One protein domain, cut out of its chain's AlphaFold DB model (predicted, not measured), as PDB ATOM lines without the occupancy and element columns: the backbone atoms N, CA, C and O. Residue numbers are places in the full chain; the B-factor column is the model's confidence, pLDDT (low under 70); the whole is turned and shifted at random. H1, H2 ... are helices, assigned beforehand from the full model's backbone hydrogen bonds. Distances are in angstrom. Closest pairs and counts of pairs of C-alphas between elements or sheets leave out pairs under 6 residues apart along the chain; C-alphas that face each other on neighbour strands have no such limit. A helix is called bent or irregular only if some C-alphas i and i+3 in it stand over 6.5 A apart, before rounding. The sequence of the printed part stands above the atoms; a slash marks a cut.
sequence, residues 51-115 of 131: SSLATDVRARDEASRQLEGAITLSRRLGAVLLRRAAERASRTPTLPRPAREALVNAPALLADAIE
ATOM      1  N   SER A  51     188.977 160.277 114.397       83.62
ATOM      2  CA  SER A  51     188.904 159.126 113.494       83.62
ATOM      3  C   SER A  51     187.931 158.067 114.013       83.62
ATOM      4  O   SER A  51     187.119 157.561 113.241       83.62
ATOM      5  N   SER A  52     187.974 157.758 115.313       81.69
ATOM      6  CA  SER A  52     187.044 156.825 115.957       81.69
ATOM      7  C   SER A  52     185.600 157.317 115.843       81.69
ATOM      8  O   SER A  52     184.731 156.569 115.384       81.69
ATOM      9  N   LEU A  53     185.367 158.599 116.140       84.25
ATOM     10  CA  LEU A  53     184.066 159.244 115.986       84.25
ATOM     11  C   LEU A  53     183.577 159.201 114.532       84.25
ATOM     12  O   LEU A  53     182.412 158.924 114.289       84.25
ATOM     13  N   ALA A  54     184.444 159.430 113.543       83.75
ATOM     14  CA  ALA A  54     184.054 159.397 112.134       83.75
ATOM     15  C   ALA A  54     183.588 158.003 111.674       83.75
ATOM     16  O   ALA A  54     182.692 157.897 110.832       83.75
ATOM     17  N   THR A  55     184.177 156.942 112.231       91.81
ATOM     18  CA  THR A  55     183.877 155.552 111.859       91.81
ATOM     19  C   THR A  55     182.705 154.933 112.623       91.81
ATOM     20  O   THR A  55     182.078 154.008 112.112       91.81
ATOM     21  N   ASP A  56     182.366 155.443 113.810       90.69
ATOM     22  CA  ASP A  56     181.303 154.894 114.659       90.69
ATOM     23  C   ASP A  56     180.009 155.727 114.558       90.69
ATOM     24  O   ASP A  56     179.954 156.909 114.898       90.69
ATOM     25  N   VAL A  57     178.928 155.108 114.075       87.81
ATOM     26  CA  VAL A  57     177.602 155.746 113.959       87.81
ATOM     27  C   VAL A  57     177.021 156.100 115.333       87.81
ATOM     28  O   VAL A  57     176.514 157.203 115.507       87.81
ATOM     29  N   ARG A  58     177.138 155.217 116.332       87.56
ATOM     30  CA  ARG A  58     176.571 155.453 117.671       87.56
ATOM     31  C   ARG A  58     177.297 156.578 118.395       87.56
ATOM     32  O   ARG A  58     176.653 157.376 119.074       87.56
ATOM     33  N   ALA A  59     178.617 156.661 118.232       83.69
ATOM     34  CA  ALA A  59     179.405 157.756 118.789       83.69
ATOM     35  C   ALA A  59     178.996 159.113 118.186       83.69
ATOM     36  O   ALA A  59     178.909 160.104 118.911       83.69
ATOM     37  N   ARG A  60     178.685 159.162 116.881       86.69
ATOM     38  CA  ARG A  60     178.192 160.383 116.215       86.69
ATOM     39  C   ARG A  60     176.812 160.800 116.689       86.69
ATOM     40  O   ARG A  60     176.602 161.990 116.922       86.69
ATOM     41  N   ASP A  61     175.899 159.852 116.858       82.94
ATOM     42  CA  ASP A  61     174.555 160.145 117.361       82.94
ATOM     43  C   ASP A  61     174.612 160.694 118.790       82.94
ATOM     44  O   ASP A  61     173.979 161.701 119.104       82.94
ATOM     45  N   GLU A  62     175.428 160.085 119.652       83.69
ATOM     46  CA  GLU A  62     175.612 160.553 121.024       83.69
ATOM     47  C   GLU A  62     176.272 161.935 121.082       83.69
ATOM     48  O   GLU A  62     175.773 162.826 121.772       83.69
ATOM     49  N   ALA A  63     177.336 162.159 120.306       80.56
ATOM     50  CA  ALA A  63     177.961 163.473 120.197       80.56
ATOM     51  C   ALA A  63     176.965 164.529 119.694       80.56
ATOM     52  O   ALA A  63     176.936 165.643 120.212       80.56
ATOM     53  N   SER A  64     176.102 164.178 118.737       79.00
ATOM     54  CA  SER A  64     175.066 165.081 118.223       79.00
ATOM     55  C   SER A  64     174.052 165.456 119.305       79.00
ATOM     56  O   SER A  64     173.746 166.637 119.457       79.00
ATOM     57  N   ARG A  65     173.603 164.494 120.124       81.00
ATOM     58  CA  ARG A  65     172.711 164.756 121.272       81.00
ATOM     59  C   ARG A  65     173.356 165.660 122.320       81.00
ATOM     60  O   ARG A  65     172.721 166.581 122.832       81.00
ATOM     61  N   GLN A  66     174.630 165.431 122.629       81.44
ATOM     62  CA  GLN A  66     175.370 166.264 123.581       81.44
ATOM     63  C   GLN A  66     175.565 167.691 123.051       81.44
ATOM     64  O   GLN A  66     175.391 168.665 123.790       81.44
ATOM     65  N   LEU A  67     175.866 167.825 121.757       80.69
ATOM     66  CA  LEU A  67     175.989 169.117 121.089       80.69
ATOM     67  C   LEU A  67     174.654 169.863 121.034       80.69
ATOM     68  O   LEU A  67     174.642 171.077 121.213       80.69
ATOM     69  N   GLU A  68     173.529 169.173 120.856       80.75
ATOM     70  CA  GLU A  68     172.199 169.787 120.877       80.75
ATOM     71  C   GLU A  68     171.891 170.442 122.236       80.75
ATOM     72  O   GLU A  68     171.448 171.598 122.300       80.75
ATOM     73  N   GLY A  69     172.225 169.756 123.334       83.06
ATOM     74  CA  GLY A  69     172.141 170.317 124.684       83.06
ATOM     75  C   GLY A  69     173.051 171.536 124.869       83.06
ATOM     76  O   GLY A  69     172.616 172.568 125.391       83.06
ATOM     77  N   ALA A  70     174.292 171.460 124.381       81.38
ATOM     78  CA  ALA A  70     175.257 172.556 124.463       81.38
ATOM     79  C   ALA A  70     174.847 173.783 123.627       81.38
ATOM     80  O   ALA A  70     174.986 174.918 124.090       81.38
ATOM     81  N   ILE A  71     174.302 173.578 122.424       80.62
ATOM     82  CA  ILE A  71     173.778 174.643 121.556       80.62
ATOM     83  C   ILE A  71     172.595 175.328 122.237       80.62
ATOM     84  O   ILE A  71     172.546 176.558 122.292       80.62
ATOM     85  N   THR A  72     171.672 174.550 122.805       83.38
ATOM     86  CA  THR A  72     170.513 175.080 123.533       83.38
ATOM     87  C   THR A  72     170.954 175.922 124.728       83.38
ATOM     88  O   THR A  72     170.517 177.064 124.875       83.38
ATOM     89  N   LEU A  73     171.873 175.409 125.548       84.75
ATOM     90  CA  LEU A  73     172.411 176.142 126.693       84.75
ATOM     91  C   LEU A  73     173.125 177.431 126.266       84.75
ATOM     92  O   LEU A  73     172.884 178.488 126.846       84.75
ATOM     93  N   SER A  74     173.965 177.362 125.232       83.00
ATOM     94  CA  SER A  74     174.714 178.516 124.722       83.00
ATOM     95  C   SER A  74     173.785 179.615 124.206       83.00
ATOM     96  O   SER A  74     174.015 180.792 124.481       83.00
ATOM     97  N   ARG A  75     172.696 179.242 123.517       85.12
ATOM     98  CA  ARG A  75     171.650 180.178 123.080       85.12
ATOM     99  C   ARG A  75     170.987 180.876 124.267       85.12
ATOM    100  O   ARG A  75     170.930 182.103 124.278       85.12
ATOM    101  N   ARG A  76     170.573 180.123 125.292       87.25
ATOM    102  CA  ARG A  76     169.969 180.685 126.515       87.25
ATOM    103  C   ARG A  76     170.915 181.637 127.243       87.25
ATOM    104  O   ARG A  76     170.533 182.748 127.600       87.25
ATOM    105  N   LEU A  77     172.176 181.236 127.422       88.19
ATOM    106  CA  LEU A  77     173.193 182.091 128.038       88.19
ATOM    107  C   LEU A  77     173.403 183.379 127.229       88.19
ATOM    108  O   LEU A  77     173.429 184.464 127.809       88.19
ATOM    109  N   GLY A  78     173.484 183.280 125.899       87.56
ATOM    110  CA  GLY A  78     173.565 184.437 125.008       87.56
ATOM    111  C   GLY A  78     172.371 185.384 125.158       87.56
ATOM    112  O   GLY A  78     172.566 186.586 125.335       87.56
ATOM    113  N   ALA A  79     171.146 184.853 125.170       87.81
ATOM    114  CA  ALA A  79     169.925 185.638 125.348       87.81
ATOM    115  C   ALA A  79     169.897 186.374 126.700       87.81
ATOM    116  O   ALA A  79     169.613 187.573 126.753       87.81
ATOM    117  N   VAL A  80     170.271 185.702 127.794       91.00
ATOM    118  CA  VAL A  80     170.370 186.320 129.129       91.00
ATOM    119  C   VAL A  80     171.392 187.462 129.145       91.00
ATOM    120  O   VAL A  80     171.114 188.534 129.692       91.00
ATOM    121  N   LEU A  81     172.561 187.270 128.530       92.19
ATOM    122  CA  LEU A  81     173.594 188.306 128.453       92.19
ATOM    123  C   LEU A  81     173.130 189.521 127.640       92.19
ATOM    124  O   LEU A  81     173.351 190.655 128.068       92.19
ATOM    125  N   LEU A  82     172.445 189.297 126.517       87.31
ATOM    126  CA  LEU A  82     171.874 190.360 125.689       87.31
ATOM    127  C   LEU A  82     170.796 191.157 126.439       87.31
ATOM    128  O   LEU A  82     170.843 192.388 126.445       87.31
ATOM    129  N   ARG A  83     169.883 190.482 127.152       87.56
ATOM    130  CA  ARG A  83     168.871 191.140 128.004       87.56
ATOM    131  C   ARG A  83     169.521 191.997 129.087       87.56
ATOM    132  O   ARG A  83     169.140 193.150 129.284       87.56
ATOM    133  N   ARG A  84     170.566 191.479 129.739       87.44
ATOM    134  CA  ARG A  84     171.321 192.225 130.757       87.44
ATOM    135  C   ARG A  84     172.070 193.425 130.167       87.44
ATOM    136  O   ARG A  84     172.197 194.455 130.828       87.44
ATOM    137  N   ALA A  85     172.564 193.311 128.935       82.81
ATOM    138  CA  ALA A  85     173.186 194.422 128.221       82.81
ATOM    139  C   ALA A  85     172.170 195.532 127.911       82.81
ATOM    140  O   ALA A  85     172.453 196.697 128.196       82.81
ATOM    141  N   ALA A  86     170.973 195.176 127.430       84.06
ATOM    142  CA  ALA A  86     169.880 196.124 127.206       84.06
ATOM    143  C   ALA A  86     169.451 196.826 128.509       84.06
ATOM    144  O   ALA A  86     169.326 198.049 128.551       84.06
ATOM    145  N   GLU A  87     169.308 196.082 129.608       86.94
ATOM    146  CA  GLU A  87     168.982 196.643 130.926       86.94
ATOM    147  C   GLU A  87     170.064 197.612 131.435       86.94
ATOM    148  O   GLU A  87     169.773 198.652 132.026       86.94
ATOM    149  N   ARG A  88     171.342 197.306 131.191       85.12
ATOM    150  CA  ARG A  88     172.435 198.221 131.535       85.12
ATOM    151  C   ARG A  88     172.402 199.482 130.666       85.12
ATOM    152  O   ARG A  88     172.620 200.579 131.183       85.12
ATOM    153  N   ALA A  89     172.112 199.347 129.373       84.62
ATOM    154  CA  ALA A  89     172.005 200.475 128.452       84.62
ATOM    155  C   ALA A  89     170.851 201.420 128.836       84.62
ATOM    156  O   ALA A  89     171.036 202.638 128.835       84.62
ATOM    157  N   SER A  90     169.696 200.888 129.251       82.81
ATOM    158  CA  SER A  90     168.544 201.704 129.670       82.81
ATOM    159  C   SER A  90     168.842 202.548 130.916       82.81
ATOM    160  O   SER A  90     168.409 203.697 131.010       82.81
ATOM    161  N   ARG A  91     169.662 202.016 131.831       85.56
ATOM    162  CA  ARG A  91     170.109 202.691 133.059       85.56
ATOM    163  C   ARG A  91     171.278 203.656 132.869       85.56
ATOM    164  O   ARG A  91     171.707 204.256 133.847       85.56
ATOM    165  N   THR A  92     171.808 203.814 131.656       77.69
ATOM    166  CA  THR A  92     172.963 204.684 131.391       77.69
ATOM    167  C   THR A  92     172.488 206.074 130.944       77.69
ATOM    168  O   THR A  92     172.112 206.240 129.780       77.69
ATOM    169  N   PRO A  93     172.482 207.103 131.825       72.25
ATOM    170  CA  PRO A  93     171.939 208.424 131.502       72.25
ATOM    171  C   PRO A  93     172.789 209.221 130.508       72.25
ATOM    172  O   PRO A  93     172.270 210.152 129.900       72.25
ATOM    173  N   THR A  94     174.053 208.839 130.315       86.12
ATOM    174  CA  THR A  94     175.065 209.595 129.560       86.12
ATOM    175  C   THR A  94     174.954 209.473 128.041       86.12
ATOM    176  O   THR A  94     175.630 210.207 127.326       86.12
ATOM    177  N   LEU A  95     174.114 208.573 127.524       78.88
ATOM    178  CA  LEU A  95     173.972 208.366 126.083       78.88
ATOM    179  C   LEU A  95     172.851 209.232 125.491       78.88
ATOM    180  O   LEU A  95     171.759 209.274 126.067       78.88
ATOM    181  N   PRO A  96     173.040 209.850 124.312       83.75
ATOM    182  CA  PRO A  96     171.942 210.458 123.571       83.75
ATOM    183  C   PRO A  96     170.788 209.464 123.393       83.75
ATOM    184  O   PRO A  96     171.010 208.281 123.126       83.75
ATOM    185  N   ARG A  97     169.546 209.942 123.541       81.50
ATOM    186  CA  ARG A  97     168.327 209.122 123.452       81.50
ATOM    187  C   ARG A  97     168.306 208.136 122.266       81.50
ATOM    188  O   ARG A  97     168.089 206.957 122.539       81.50
ATOM    189  N   PRO A  98     168.606 208.532 121.011       83.25
ATOM    190  CA  PRO A  98     168.565 207.588 119.889       83.25
ATOM    191  C   PRO A  98     169.601 206.457 120.006       83.25
ATOM    192  O   PRO A  98     169.302 205.308 119.694       83.25
ATOM    193  N   ALA A  99     170.803 206.745 120.518       81.12
ATOM    194  CA  ALA A  99     171.831 205.724 120.737       81.12
ATOM    195  C   ALA A  99     171.417 204.736 121.837       81.12
ATOM    196  O   ALA A  99     171.661 203.536 121.741       81.12
ATOM    197  N   ARG A 100     170.742 205.239 122.873       83.69
ATOM    198  CA  ARG A 100     170.215 204.420 123.964       83.69
ATOM    199  C   ARG A 100     169.099 203.493 123.492       83.69
ATOM    200  O   ARG A 100     169.123 202.315 123.820       83.69
ATOM    201  N   GLU A 101     168.160 204.007 122.702       85.25
ATOM    202  CA  GLU A 101     167.073 203.210 122.124       85.25
ATOM    203  C   GLU A 101     167.625 202.093 121.227       85.25
ATOM    204  O   GLU A 101     167.222 200.942 121.376       85.25
ATOM    205  N   ALA A 102     168.621 202.378 120.381       84.25
ATOM    206  CA  ALA A 102     169.268 201.355 119.554       84.25
ATOM    207  C   ALA A 102     169.930 200.240 120.391       84.25
ATOM    208  O   ALA A 102     169.766 199.055 120.093       84.25
ATOM    209  N   LEU A 103     170.637 200.610 121.464       84.31
ATOM    210  CA  LEU A 103     171.342 199.674 122.350       84.31
ATOM    211  C   LEU A 103     170.421 198.887 123.288       84.31
ATOM    212  O   LEU A 103     170.831 197.856 123.813       84.31
ATOM    213  N   VAL A 104     169.196 199.354 123.515       86.75
ATOM    214  CA  VAL A 104     168.179 198.606 124.264       86.75
ATOM    215  C   VAL A 104     167.422 197.668 123.326       86.75
ATOM    216  O   VAL A 104     167.282 196.482 123.619       86.75
ATOM    217  N   ASN A 105     166.975 198.180 122.178       86.75
ATOM    218  CA  ASN A 105     166.060 197.466 121.294       86.75
ATOM    219  C   ASN A 105     166.750 196.334 120.526       86.75
ATOM    220  O   ASN A 105     166.213 195.231 120.467       86.75
ATOM    221  N   ALA A 106     167.939 196.567 119.960       84.75
ATOM    222  CA  ALA A 106     168.594 195.549 119.138       84.75
ATOM    223  C   ALA A 106     168.989 194.289 119.939       84.75
ATOM    224  O   ALA A 106     168.671 193.188 119.488       84.75
ATOM    225  N   PRO A 107     169.598 194.391 121.141       78.56
ATOM    226  CA  PRO A 107     169.893 193.208 121.948       78.56
ATOM    227  C   PRO A 107     168.640 192.496 122.463       78.56
ATOM    228  O   PRO A 107     168.652 191.273 122.553       78.56
ATOM    229  N   ALA A 108     167.560 193.227 122.772       79.38
ATOM    230  CA  ALA A 108     166.297 192.629 123.207       79.38
ATOM    231  C   ALA A 108     165.653 191.793 122.090       79.38
ATOM    232  O   ALA A 108     165.384 190.612 122.290       79.38
ATOM    233  N   LEU A 109     165.514 192.368 120.889       82.75
ATOM    234  CA  LEU A 109     164.969 191.660 119.726       82.75
ATOM    235  C   LEU A 109     165.808 190.431 119.360       82.75
ATOM    236  O   LEU A 109     165.265 189.379 119.031       82.75
ATOM    237  N   LEU A 110     167.136 190.547 119.441       82.25
ATOM    238  CA  LEU A 110     168.032 189.427 119.182       82.25
ATOM    239  C   LEU A 110     167.893 188.327 120.245       82.25
ATOM    240  O   LEU A 110     167.874 187.150 119.897       82.25
ATOM    241  N   ALA A 111     167.769 188.688 121.524       82.81
ATOM    242  CA  ALA A 111     167.544 187.721 122.594       82.81
ATOM    243  C   ALA A 111     166.235 186.944 122.393       82.81
ATOM    244  O   ALA A 111     166.232 185.725 122.539       82.81
ATOM    245  N   ASP A 112     165.158 187.628 122.003       85.06
ATOM    246  CA  ASP A 112     163.851 187.004 121.769       85.06
ATOM    247  C   ASP A 112     163.835 186.121 120.514       85.06
ATOM    248  O   ASP A 112     163.148 185.103 120.478       85.06
ATOM    249  N   ALA A 113     164.634 186.454 119.497       84.50
ATOM    250  CA  ALA A 113     164.831 185.590 118.335       84.50
ATOM    251  C   ALA A 113     165.648 184.324 118.666       84.50
ATOM    252  O   ALA A 113     165.425 183.267 118.075       84.50
ATOM    253  N   ILE A 114     166.607 184.425 119.595       81.00
ATOM    254  CA  ILE A 114     167.466 183.309 120.026       81.00
ATOM    255  C   ILE A 114     166.720 182.361 120.973       81.00
ATOM    256  O   ILE A 114     166.884 181.141 120.882       81.00
ATOM    257  N   GLU A 115     165.923 182.915 121.882       82.50
ATOM    258  CA  GLU A 115     165.101 182.186 122.841       82.50
ATOM    259  C   GLU A 115     163.665 182.725 122.779       82.50
ATOM    260  O   GLU A 115     163.304 183.613 123.563       82.50
TER     261      GLU A 115
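This is residues 51 to 115 of the 131 residues of the protein "Hypothetical protein" of Coccolithus braarudii (UniProt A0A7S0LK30). What shape do the atoms make? This is a long, uneven helical hairpin: the long helix H2 makes the length, the shorter H3 folds back beside residues 75 to 90 of H2, and the little helix H1 makes a corner at the far end of H2. What is printed, and in what order? There are 65 residues with three named helices, H1, H2 and H3 along the chain, and no named strand; the class is all helix. How compact is it? It is extended, with a radius of gyration of the C-alphas of 18.7 A, and it spans 57 by 17 by 15 A, a rod.

How does the first helix meet the second? H1, residues 51 to 55, and H2, residues 57 to 90, only just touch, with 3 pairs of C-alphas within 8 A, and they touch only at the corner by their link. H2 does so with residues 59 to 60 alone, and the closest C-alphas are those of Leu 53 and Ala 59, 5.6 A apart. How does the third helix stand to the others? H3, residues 97 to 114, touches H2, which does so with residues 75 to 90 alone; the closest C-alphas are those of Ala 79 and Ala 111, 4.2 A apart. The two form a helical hairpin, running opposite ways at a shallow tilt of 22 degrees. H1 and H3 are apart. What do the backbone N and O atoms show? In H1 and H2 every O i to N i+4 pair is within hydrogen-bond range, and in H3 13 of 14 are.

Where does the first helix begin? H1 begins at C-alpha 51, at (188.904, 159.126, 113.494), and measures 6.4 A from first to last C-alpha. How far does the second helix reach? H2 runs from C-alpha 57 at (177.602, 155.746, 113.959) to C-alpha 90 at (168.544, 201.704, 129.670), 49.4 A, and is not bent. Where does the last helix end? H3 measures 26.1 A and ends at C-alpha 114, at (167.466, 183.309, 120.026). It is neither bent nor irregular, but only just: C-alphas 104 and 107 are 6.1 A apart.

How large is it? The two C-alphas farthest apart, those of Thr 55 and Pro 93, are 57.7 A from each other. Which stretches stand free? Residues 54 to 59, of which 57 to 59 belong to H2, and residues 64 to 71 of H2 stand free. Are there cuts or long links? The printed part has no cut; the link from H1 to H2 is tight, with 1 residue, and that from H2 to H3 is short, with 6. How confident is the model? The mean pLDDT of the printed part is 84.0, and no printed residue is under 70.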